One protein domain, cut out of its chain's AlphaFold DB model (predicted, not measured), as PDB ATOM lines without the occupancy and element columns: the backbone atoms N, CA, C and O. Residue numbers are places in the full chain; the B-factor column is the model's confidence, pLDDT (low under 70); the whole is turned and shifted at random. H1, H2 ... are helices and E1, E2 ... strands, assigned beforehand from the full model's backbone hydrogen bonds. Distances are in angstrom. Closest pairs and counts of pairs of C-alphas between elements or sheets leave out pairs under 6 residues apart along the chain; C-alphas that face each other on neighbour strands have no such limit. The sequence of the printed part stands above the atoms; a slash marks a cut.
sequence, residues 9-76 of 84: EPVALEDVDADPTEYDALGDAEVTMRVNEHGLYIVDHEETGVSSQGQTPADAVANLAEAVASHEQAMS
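What this domain is: This is residues 9 to 76 of the 84 residues of an uncharacterized protein of Halobiforma nitratireducens JCM 10879 (UniProt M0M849). What does a first look show? One twisted four-stranded sheet has a long helix, H1, over the E3 and E4 part of one face, and residues 12 to 30 make a long loop on that same side. The last turns of H1 run past the sheet. What are the parts? The 68 printed residues hold E1, E2, E3, E4 and then H1, a mixed class; the sheet's order is E1, E2, E3, E4, antiparallel throughout. How large is it? It is compact, with a radius of gyration of the C-alphas of 11.2 A, yet elongated, spanning 36 by 21 by 17 A.

How they stand to each other: How do the strands pair? E1, residues 9 to 11, and E2, residues 31 to 36, form a hairpin, with N 9 and O 35 2.9 A apart, within hydrogen-bond range. E3, residues 41 to 45, follows E2 with N 42 and O 34 at 2.8 A, and E4, residues 50 to 54, follows E3 with N 45 and O 50 at 2.8 A; these are hairpins too, and the four make a meander, each strand the antiparallel neighbour of the one before. E1 and E4, the edge strands, are apart. Where is the helix? H1, residues 57 to 76, is on the sheet at a height of 5.4 A, over E4 and only just over E3, on which 3 of its C-alphas fall. It runs along the strands, only just, at 29.6 degrees to E4 on the local plane. Its closest C-alphas to E4 are those of Ala 60 and Gly 54, 3.9 A apart, and every O i to N i+4 pair in H1 is within hydrogen-bond range.

Where its parts are: Where does the printed part begin? E1 begins at C-alpha 9, (11.815, 3.704, 317.447), and is 6.4 A long. How long are the others? E2 measures 16.6 A, E3 13.4 A, E4 14.0 A and H1 28.4 A, ending at C-alpha 76, (18.397, -27.830, 306.359).

The domain as a whole: How far does it reach? The two C-alphas farthest apart, those of Glu 37 and Ser 76, are 36.1 A apart. Are there cuts or doubtful places? The printed part has no cut, the link from E1 to E2 is long with 19 residues, and no printed residue has a pLDDT under 70.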
ATOM      1  N   GLU A   9      10.999   2.705 318.114       94.06
ATOM      2  CA  GLU A   9      11.815   3.704 317.447       94.06
ATOM      3  C   GLU A   9      12.930   3.000 316.670       94.06
ATOM      4  O   GLU A   9      13.580   2.105 317.221       94.06
ATOM      5  N   PRO A  10      13.165   3.358 315.394       95.62
ATOM      6  CA  PRO A  10      14.255   2.776 314.625       95.62
ATOM      7  C   PRO A  10      15.602   3.181 315.231       95.62
ATOM      8  O   PRO A  10      15.812   4.339 315.596       95.62
ATOM      9  N   VAL A  11      16.525   2.226 315.293       95.50
ATOM     10  CA  VAL A  11      17.893   2.427 315.775       95.50
ATOM     11  C   VAL A  11      18.847   2.152 314.622       95.50
ATOM     12  O   VAL A  11      18.820   1.077 314.024       95.50
ATOM     13  N   ALA A  12      19.695   3.126 314.302       94.44
ATOM     14  CA  ALA A  12      20.742   2.930 313.313       94.44
ATOM     15  C   ALA A  12      21.851   2.056 313.916       94.44
ATOM     16  O   ALA A  12      22.423   2.399 314.949       94.44
ATOM     17  N   LEU A  13      22.158   0.932 313.263       89.50
ATOM     18  CA  LEU A  13      23.198  -0.002 313.714       89.50
ATOM     19  C   LEU A  13      24.582   0.663 313.792       89.50
ATOM     20  O   LEU A  13      25.358   0.358 314.685       89.50
ATOM     21  N   GLU A  14      24.862   1.629 312.910       90.62
ATOM     22  CA  GLU A  14      26.112   2.406 312.914       90.62
ATOM     23  C   GLU A  14      26.274   3.333 314.133       90.62
ATOM     24  O   GLU A  14      27.392   3.742 314.448       90.62
ATOM     25  N   ASP A  15      25.176   3.645 314.829       92.44
ATOM     26  CA  ASP A  15      25.163   4.504 316.018       92.44
ATOM     27  C   ASP A  15      25.256   3.707 317.331       92.44
ATOM     28  O   ASP A  15      25.303   4.294 318.419       92.44
ATOM     29  N   VAL A  16      25.277   2.373 317.260       93.88
ATOM     30  CA  VAL A  16      25.337   1.484 318.423       93.88
ATOM     31  C   VAL A  16      26.537   0.549 318.353       93.88
ATOM     32  O   VAL A  16      27.085   0.260 317.298       93.88
ATOM     33  N   ASP A  17      26.949   0.057 319.516       92.38
ATOM     34  CA  ASP A  17      28.042  -0.909 319.644       92.38
ATOM     35  C   ASP A  17      27.525  -2.333 319.368       92.38
ATOM     36  O   ASP A  17      27.438  -3.165 320.271       92.38
ATOM     37  N   ALA A  18      27.048  -2.572 318.143       92.88
ATOM     38  CA  ALA A  18      26.581  -3.879 317.688       92.88
ATOM     39  C   ALA A  18      26.794  -4.040 316.181       92.88
ATOM     40  O   ALA A  18      26.156  -3.359 315.381       92.88
ATOM     41  N   ASP A  19      27.662  -4.978 315.805       92.56
ATOM     42  CA  ASP A  19      27.974  -5.277 314.412       92.56
ATOM     43  C   ASP A  19      27.451  -6.680 314.042       92.56
ATOM     44  O   ASP A  19      27.984  -7.688 314.516       92.56
ATOM     45  N   PRO A  20      26.393  -6.788 313.216       92.88
ATOM     46  CA  PRO A  20      25.870  -8.085 312.793       92.88
ATOM     47  C   PRO A  20      26.858  -8.870 311.920       92.88
ATOM     48  O   PRO A  20      26.776 -10.097 311.884       92.88
ATOM     49  N   THR A  21      27.820  -8.202 311.274       92.88
ATOM     50  CA  THR A  21      28.799  -8.852 310.389       92.88
ATOM     51  C   THR A  21      29.845  -9.670 311.151       92.88
ATOM     52  O   THR A  21      30.539 -10.492 310.555       92.88
ATOM     53  N   GLU A  22      29.932  -9.514 312.477       92.94
ATOM     54  CA  GLU A  22      30.769 -10.364 313.336       92.94
ATOM     55  C   GLU A  22      30.242 -11.805 313.449       92.94
ATOM     56  O   GLU A  22      30.966 -12.693 313.911       92.94
ATOM     57  N   TYR A  23      28.998 -12.058 313.029       94.25
ATOM     58  CA  TYR A  23      28.346 -13.357 313.127       94.25
ATOM     59  C   TYR A  23      28.168 -13.994 311.748       94.25
ATOM     60  O   TYR A  23      27.347 -13.557 310.946       94.25
ATOM     61  N   ASP A  24      28.853 -15.119 311.516       92.81
ATOM     62  CA  ASP A  24      28.757 -15.881 310.259       92.81
ATOM     63  C   ASP A  24      27.307 -16.255 309.886       92.81
ATOM     64  O   ASP A  24      26.975 -16.339 308.708       92.81
ATOM     65  N   ALA A  25      26.444 -16.472 310.887       90.81
ATOM     66  CA  ALA A  25      25.036 -16.826 310.691       90.81
ATOM     67  C   ALA A  25      24.177 -15.678 310.135       90.81
ATOM     68  O   ALA A  25      23.111 -15.939 309.590       90.81
ATOM     69  N   LEU A  26      24.610 -14.425 310.303       92.12
ATOM     70  CA  LEU A  26      23.919 -13.247 309.771       92.12
ATOM     71  C   LEU A  26      24.502 -12.825 308.414       92.12
ATOM     72  O   LEU A  26      23.798 -12.236 307.602       92.12
ATOM     73  N   GLY A  27      25.764 -13.171 308.133       86.69
ATOM     74  CA  GLY A  27      26.398 -12.926 306.839       86.69
ATOM     75  C   GLY A  27      26.303 -11.460 306.391       86.69
ATOM     76  O   GLY A  27      26.483 -10.543 307.187       86.69
ATOM     77  N   ASP A  28      26.011 -11.254 305.104       87.56
ATOM     78  CA  ASP A  28      25.759  -9.932 304.506       87.56
ATOM     79  C   ASP A  28      24.258  -9.564 304.497       87.56
ATOM     80  O   ASP A  28      23.831  -8.713 303.709       87.56
ATOM     81  N   ALA A  29      23.439 -10.239 305.311       91.12
ATOM     82  CA  ALA A  29      21.996 -10.073 305.272       91.12
ATOM     83  C   ALA A  29      21.544  -8.713 305.800       91.12
ATOM     84  O   ALA A  29      22.181  -8.093 306.656       91.12
ATOM     85  N   GLU A  30      20.396  -8.252 305.303       94.69
ATOM     86  CA  GLU A  30      19.788  -7.024 305.802       94.69
ATOM     87  C   GLU A  30      19.224  -7.251 307.210       94.69
ATOM     88  O   GLU A  30      18.381  -8.124 307.443       94.69
ATOM     89  N   VAL A  31      19.719  -6.443 308.149       96.31
ATOM     90  CA  VAL A  31      19.335  -6.468 309.557       96.31
ATOM     91  C   VAL A  31      18.793  -5.101 309.945       96.31
ATOM     92  O   VAL A  31      19.435  -4.074 309.709       96.31
ATOM     93  N   THR A  32      17.623  -5.085 310.576       96.88
ATOM     94  CA  THR A  32      17.003  -3.862 311.089       96.88
ATOM     95  C   THR A  32      16.929  -3.912 312.611       96.88
ATOM     96  O   THR A  32      16.779  -4.979 313.202       96.88
ATOM     97  N   MET A  33      17.087  -2.761 313.271       97.44
ATOM     98  CA  MET A  33      17.000  -2.653 314.729       97.44
ATOM     99  C   MET A  33      15.983  -1.587 315.129       97.44
ATOM    100  O   MET A  33      15.930  -0.496 314.556       97.44
ATOM    101  N   ARG A  34      15.191  -1.900 316.152       97.06
ATOM    102  CA  ARG A  34      14.256  -0.979 316.801       97.06
ATOM    103  C   ARG A  34      14.313  -1.129 318.316       97.06
ATOM    104  O   ARG A  34      14.676  -2.186 318.819       97.06
ATOM    105  N   VAL A  35      13.955  -0.085 319.049       96.75
ATOM    106  CA  VAL A  35      13.821  -0.120 320.511       96.75
ATOM    107  C   VAL A  35      12.367   0.115 320.889       96.75
ATOM    108  O   VAL A  35      11.745   1.015 320.333       96.75
ATOM    109  N   ASN A  36      11.808  -0.695 321.787       94.88
ATOM    110  CA  ASN A  36      10.427  -0.516 322.246       94.88
ATOM    111  C   ASN A  36      10.324   0.384 323.490       94.88
ATOM    112  O   ASN A  36      11.329   0.745 324.106       94.88
ATOM    113  N   GLU A  37       9.095   0.699 323.907       94.00
ATOM    114  CA  GLU A  37       8.805   1.532 325.088       94.00
ATOM    115  C   GLU A  37       9.417   1.010 326.405       94.00
ATOM    116  O   GLU A  37       9.596   1.759 327.369       94.00
ATOM    117  N   HIS A  38       9.760  -0.279 326.461       93.44
ATOM    118  CA  HIS A  38      10.391  -0.918 327.612       93.44
ATOM    119  C   HIS A  38      11.925  -0.862 327.569       93.44
ATOM    120  O   HIS A  38      12.576  -1.367 328.486       93.44
ATOM    121  N   GLY A  39      12.506  -0.242 326.536       94.38
ATOM    122  CA  GLY A  39      13.949  -0.141 326.339       94.38
ATOM    123  C   GLY A  39      14.596  -1.436 325.847       94.38
ATOM    124  O   GLY A  39      15.809  -1.587 325.980       94.38
ATOM    125  N   LEU A  40      13.815  -2.381 325.313       96.62
ATOM    126  CA  LEU A  40      14.350  -3.596 324.704       96.62
ATOM    127  C   LEU A  40      14.722  -3.323 323.255       96.62
ATOM    128  O   LEU A  40      13.906  -2.812 322.487       96.62
ATOM    129  N   TYR A  41      15.935  -3.717 322.885       97.69
ATOM    130  CA  TYR A  41      16.378  -3.713 321.500       97.69
ATOM    131  C   TYR A  41      15.839  -4.961 320.819       97.69
ATOM    132  O   TYR A  41      16.041  -6.073 321.303       97.69
ATOM    133  N   ILE A  42      15.146  -4.763 319.709       97.38
ATOM    134  CA  ILE A  42      14.583  -5.792 318.848       97.38
ATOM    135  C   ILE A  42      15.335  -5.704 317.528       97.38
ATOM    136  O   ILE A  42      15.490  -4.614 316.976       97.38
ATOM    137  N   VAL A  43      15.812  -6.843 317.048       97.50
ATOM    138  CA  VAL A  43      16.578  -6.942 315.810       97.50
ATOM    139  C   VAL A  43      15.908  -7.971 314.916       97.50
ATOM    140  O   VAL A  43      15.620  -9.084 315.364       97.50
ATOM    141  N   ASP A  44      15.656  -7.598 313.668       97.50
ATOM    142  CA  ASP A  44      15.014  -8.435 312.663       97.50
ATOM    143  C   ASP A  44      16.009  -8.773 311.549       97.50
ATOM    144  O   ASP A  44      16.767  -7.920 311.088       97.50
ATOM    145  N   HIS A  45      15.997 -10.032 311.119       97.06
ATOM    146  CA  HIS A  45      16.730 -10.520 309.960       97.06
ATOM    147  C   HIS A  45      15.769 -10.608 308.770       97.06
ATOM    148  O   HIS A  45      14.955 -11.534 308.691       97.06
ATOM    149  N   GLU A  46      15.847  -9.652 307.843       95.81
ATOM    150  CA  GLU A  46      14.835  -9.455 306.791       95.81
ATOM    151  C   GLU A  46      14.734 -10.656 305.836       95.81
ATOM    152  O   GLU A  46      13.654 -10.981 305.340       95.81
ATOM    153  N   GLU A  47      15.837 -11.375 305.608       93.94
ATOM    154  CA  GLU A  47      15.856 -12.520 304.690       93.94
ATOM    155  C   GLU A  47      15.125 -13.754 305.237       93.94
ATOM    156  O   GLU A  47      14.498 -14.497 304.480       93.94
ATOM    157  N   THR A  48      15.198 -13.987 306.550       93.12
ATOM    158  CA  THR A  48      14.579 -15.165 307.191       93.12
ATOM    159  C   THR A  48      13.279 -14.819 307.911       93.12
ATOM    160  O   THR A  48      12.508 -15.722 308.234       93.12
ATOM    161  N   GLY A  49      13.029 -13.532 308.177       95.00
ATOM    162  CA  GLY A  49      11.947 -13.061 309.038       95.00
ATOM    163  C   GLY A  49      12.129 -13.443 310.511       95.00
ATOM    164  O   GLY A  49      11.172 -13.371 311.281       95.00
ATOM    165  N   VAL A  50      13.321 -13.906 310.905       96.81
ATOM    166  CA  VAL A  50      13.639 -14.209 312.302       96.81
ATOM    167  C   VAL A  50      13.899 -12.898 313.029       96.81
ATOM    168  O   VAL A  50      14.688 -12.079 312.573       96.81
ATOM    169  N   SER A  51      13.279 -12.743 314.192       96.94
ATOM    170  CA  SER A  51      13.507 -11.607 315.078       96.94
ATOM    171  C   SER A  51      14.014 -12.096 316.424       96.94
ATOM    172  O   SER A  51      13.630 -13.170 316.899       96.94
ATOM    173  N   SER A  52      14.844 -11.286 317.068       97.56
ATOM    174  CA  SER A  52      15.297 -11.523 318.434       97.56
ATOM    175  C   SER A  52      15.371 -10.224 319.222       97.56
ATOM    176  O   SER A  52      15.257  -9.136 318.661       97.56
ATOM    177  N   GLN A  53      15.517 -10.334 320.540       97.38
ATOM    178  CA  GLN A  53      15.526  -9.180 321.434       97.38
ATOM    179  C   GLN A  53      16.609  -9.276 322.508       97.38
ATOM    180  O   GLN A  53      16.997 -10.370 322.922       97.38
ATOM    181  N   GLY A  54      17.059  -8.123 322.999       97.25
ATOM    182  CA  GLY A  54      18.099  -8.000 324.015       97.25
ATOM    183  C   GLY A  54      17.951  -6.739 324.866       97.25
ATOM    184  O   GLY A  54      17.297  -5.771 324.484       97.25
ATOM    185  N   GLN A  55      18.569  -6.762 326.049       96.94
ATOM    186  CA  GLN A  55      18.662  -5.585 326.929       96.94
ATOM    187  C   GLN A  55      19.667  -4.555 326.397       96.94
ATOM    188  O   GLN A  55      19.627  -3.389 326.778       96.94
ATOM    189  N   THR A  56      20.576  -4.989 325.526       97.12
ATOM    190  CA  THR A  56      21.550  -4.149 324.835       97.12
ATOM    191  C   THR A  56      21.517  -4.446 323.331       97.12
ATOM    192  O   THR A  56      21.062  -5.530 322.944       97.12
ATOM    193  N   PRO A  57      22.013  -3.530 322.477       97.56
ATOM    194  CA  PRO A  57      22.144  -3.777 321.041       97.56
ATOM    195  C   PRO A  57      22.951  -5.046 320.736       97.56
ATOM    196  O   PRO A  57      22.511  -5.883 319.951       97.56
ATOM    197  N   ALA A  58      24.091  -5.222 321.415       97.12
ATOM    198  CA  ALA A  58      24.969  -6.376 321.241       97.12
ATOM    199  C   ALA A  58      24.275  -7.692 321.624       97.12
ATOM    200  O   ALA A  58      24.340  -8.657 320.867       97.12
ATOM    201  N   ASP A  59      23.553  -7.719 322.753       97.50
ATOM    202  CA  ASP A  59      22.793  -8.906 323.167       97.50
ATOM    203  C   ASP A  59      21.699  -9.249 322.152       97.50
ATOM    204  O   ASP A  59      21.464 -10.418 321.862       97.50
ATOM    205  N   ALA A  60      21.015  -8.240 321.606       97.69
ATOM    206  CA  ALA A  60      19.941  -8.464 320.648       97.69
ATOM    207  C   ALA A  60      20.467  -9.059 319.331       97.69
ATOM    208  O   ALA A  60      19.872 -10.006 318.815       97.69
ATOM    209  N   VAL A  61      21.611  -8.573 318.834       97.56
ATOM    210  CA  VAL A  61      22.290  -9.131 317.650       97.56
ATOM    211  C   VAL A  61      22.830 -10.539 317.926       97.56
ATOM    212  O   VAL A  61      22.615 -11.440 317.117       97.56
ATOM    213  N   ALA A  62      23.456 -10.771 319.084       97.56
ATOM    214  CA  ALA A  62      23.943 -12.098 319.471       97.56
ATOM    215  C   ALA A  62      22.798 -13.124 319.538       97.56
ATOM    216  O   ALA A  62      22.887 -14.213 318.964       97.56
ATOM    217  N   ASN A  63      21.683 -12.751 320.173       97.94
ATOM    218  CA  ASN A  63      20.497 -13.599 320.253       97.94
ATOM    219  C   ASN A  63      19.862 -13.823 318.870       97.94
ATOM    220  O   ASN A  63      19.260 -14.873 318.639       97.94
ATOM    221  N   LEU A  64      19.948 -12.850 317.955       97.75
ATOM    222  CA  LEU A  64      19.480 -13.010 316.579       97.75
ATOM    223  C   LEU A  64      20.331 -14.029 315.821       97.75
ATOM    224  O   LEU A  64      19.770 -14.920 315.186       97.75
ATOM    225  N   ALA A  65      21.658 -13.955 315.930       97.75
ATOM    226  CA  ALA A  65      22.566 -14.901 315.286       97.75
ATOM    227  C   ALA A  65      22.293 -16.351 315.717       97.75
ATOM    228  O   ALA A  65      22.203 -17.244 314.872       97.75
ATOM    229  N   GLU A  66      22.086 -16.592 317.016       97.38
ATOM    230  CA  GLU A  66      21.704 -17.921 317.515       97.38
ATOM    231  C   GLU A  66      20.346 -18.379 316.962       97.38
ATOM    232  O   GLU A  66      20.186 -19.541 316.570       97.38
ATOM    233  N   ALA A  67      19.366 -17.474 316.903       97.00
ATOM    234  CA  ALA A  67      18.038 -17.774 316.384       97.00
ATOM    235  C   ALA A  67      18.067 -18.109 314.883       97.00
ATOM    236  O   ALA A  67      17.443 -19.090 314.471       97.00
ATOM    237  N   VAL A  68      18.822 -17.354 314.079       96.25
ATOM    238  CA  VAL A  68      19.007 -17.609 312.642       96.25
ATOM    239  C   VAL A  68      19.729 -18.937 312.423       96.25
ATOM    240  O   VAL A  68      19.216 -19.784 311.693       96.25
ATOM    241  N   ALA A  69      20.830 -19.201 313.130       94.44
ATOM    242  CA  ALA A  69      21.545 -20.476 313.026       94.44
ATOM    243  C   ALA A  69      20.663 -21.681 313.409       94.44
ATOM    244  O   ALA A  69      20.763 -22.761 312.820       94.44
ATOM    245  N   SER A  70      19.787 -21.520 314.404       93.81
ATOM    246  CA  SER A  70      18.802 -22.538 314.787       93.81
ATOM    247  C   SER A  70      17.737 -22.739 313.701       93.81
ATOM    248  O   SER A  70      17.418 -23.874 313.337       93.81
ATOM    249  N   HIS A  71      17.230 -21.645 313.126       92.12
ATOM    250  CA  HIS A  71      16.277 -21.672 312.018       92.12
ATOM    251  C   HIS A  71      16.860 -22.376 310.781       92.12
ATOM    252  O   HIS A  71      16.218 -23.258 310.210       92.12
ATOM    253  N   GLU A  72      18.096 -22.065 310.396       90.50
ATOM    254  CA  GLU A  72      18.779 -22.724 309.279       90.50
ATOM    255  C   GLU A  72      18.997 -24.220 309.519       90.50
ATOM    256  O   GLU A  72      18.814 -25.033 308.610       90.50
ATOM    257  N   GLN A  73      19.341 -24.623 310.745       88.69
ATOM    258  CA  GLN A  73      19.439 -26.040 311.111       88.69
ATOM    259  C   GLN A  73      18.088 -26.752 310.983       88.69
ATOM    260  O   GLN A  73      18.025 -27.862 310.449       88.69
ATOM    261  N   ALA A  74      17.000 -26.111 311.411       88.44
ATOM    262  CA  ALA A  74      15.655 -26.659 311.264       88.44
ATOM    263  C   ALA A  74      15.247 -26.799 309.786       88.44
ATOM    264  O   ALA A  74      14.640 -27.803 309.409       88.44
ATOM    265  N   MET A  75      15.619 -25.835 308.939       84.88
ATOM    266  CA  MET A  75      15.290 -25.835 307.509       84.88
ATOM    267  C   MET A  75      16.176 -26.781 306.683       84.88
ATOM    268  O   MET A  75      15.696 -27.416 305.744       84.88
ATOM    269  N   SER A  76      17.457 -26.915 307.029       78.44
ATOM    270  CA  SER A  76      18.397 -27.830 306.359       78.44
ATOM    271  C   SER A  76      18.211 -29.295 306.776       78.44
ATOM    272  O   SER A  76      18.528 -30.200 306.004       78.44
TER     273      SER A  76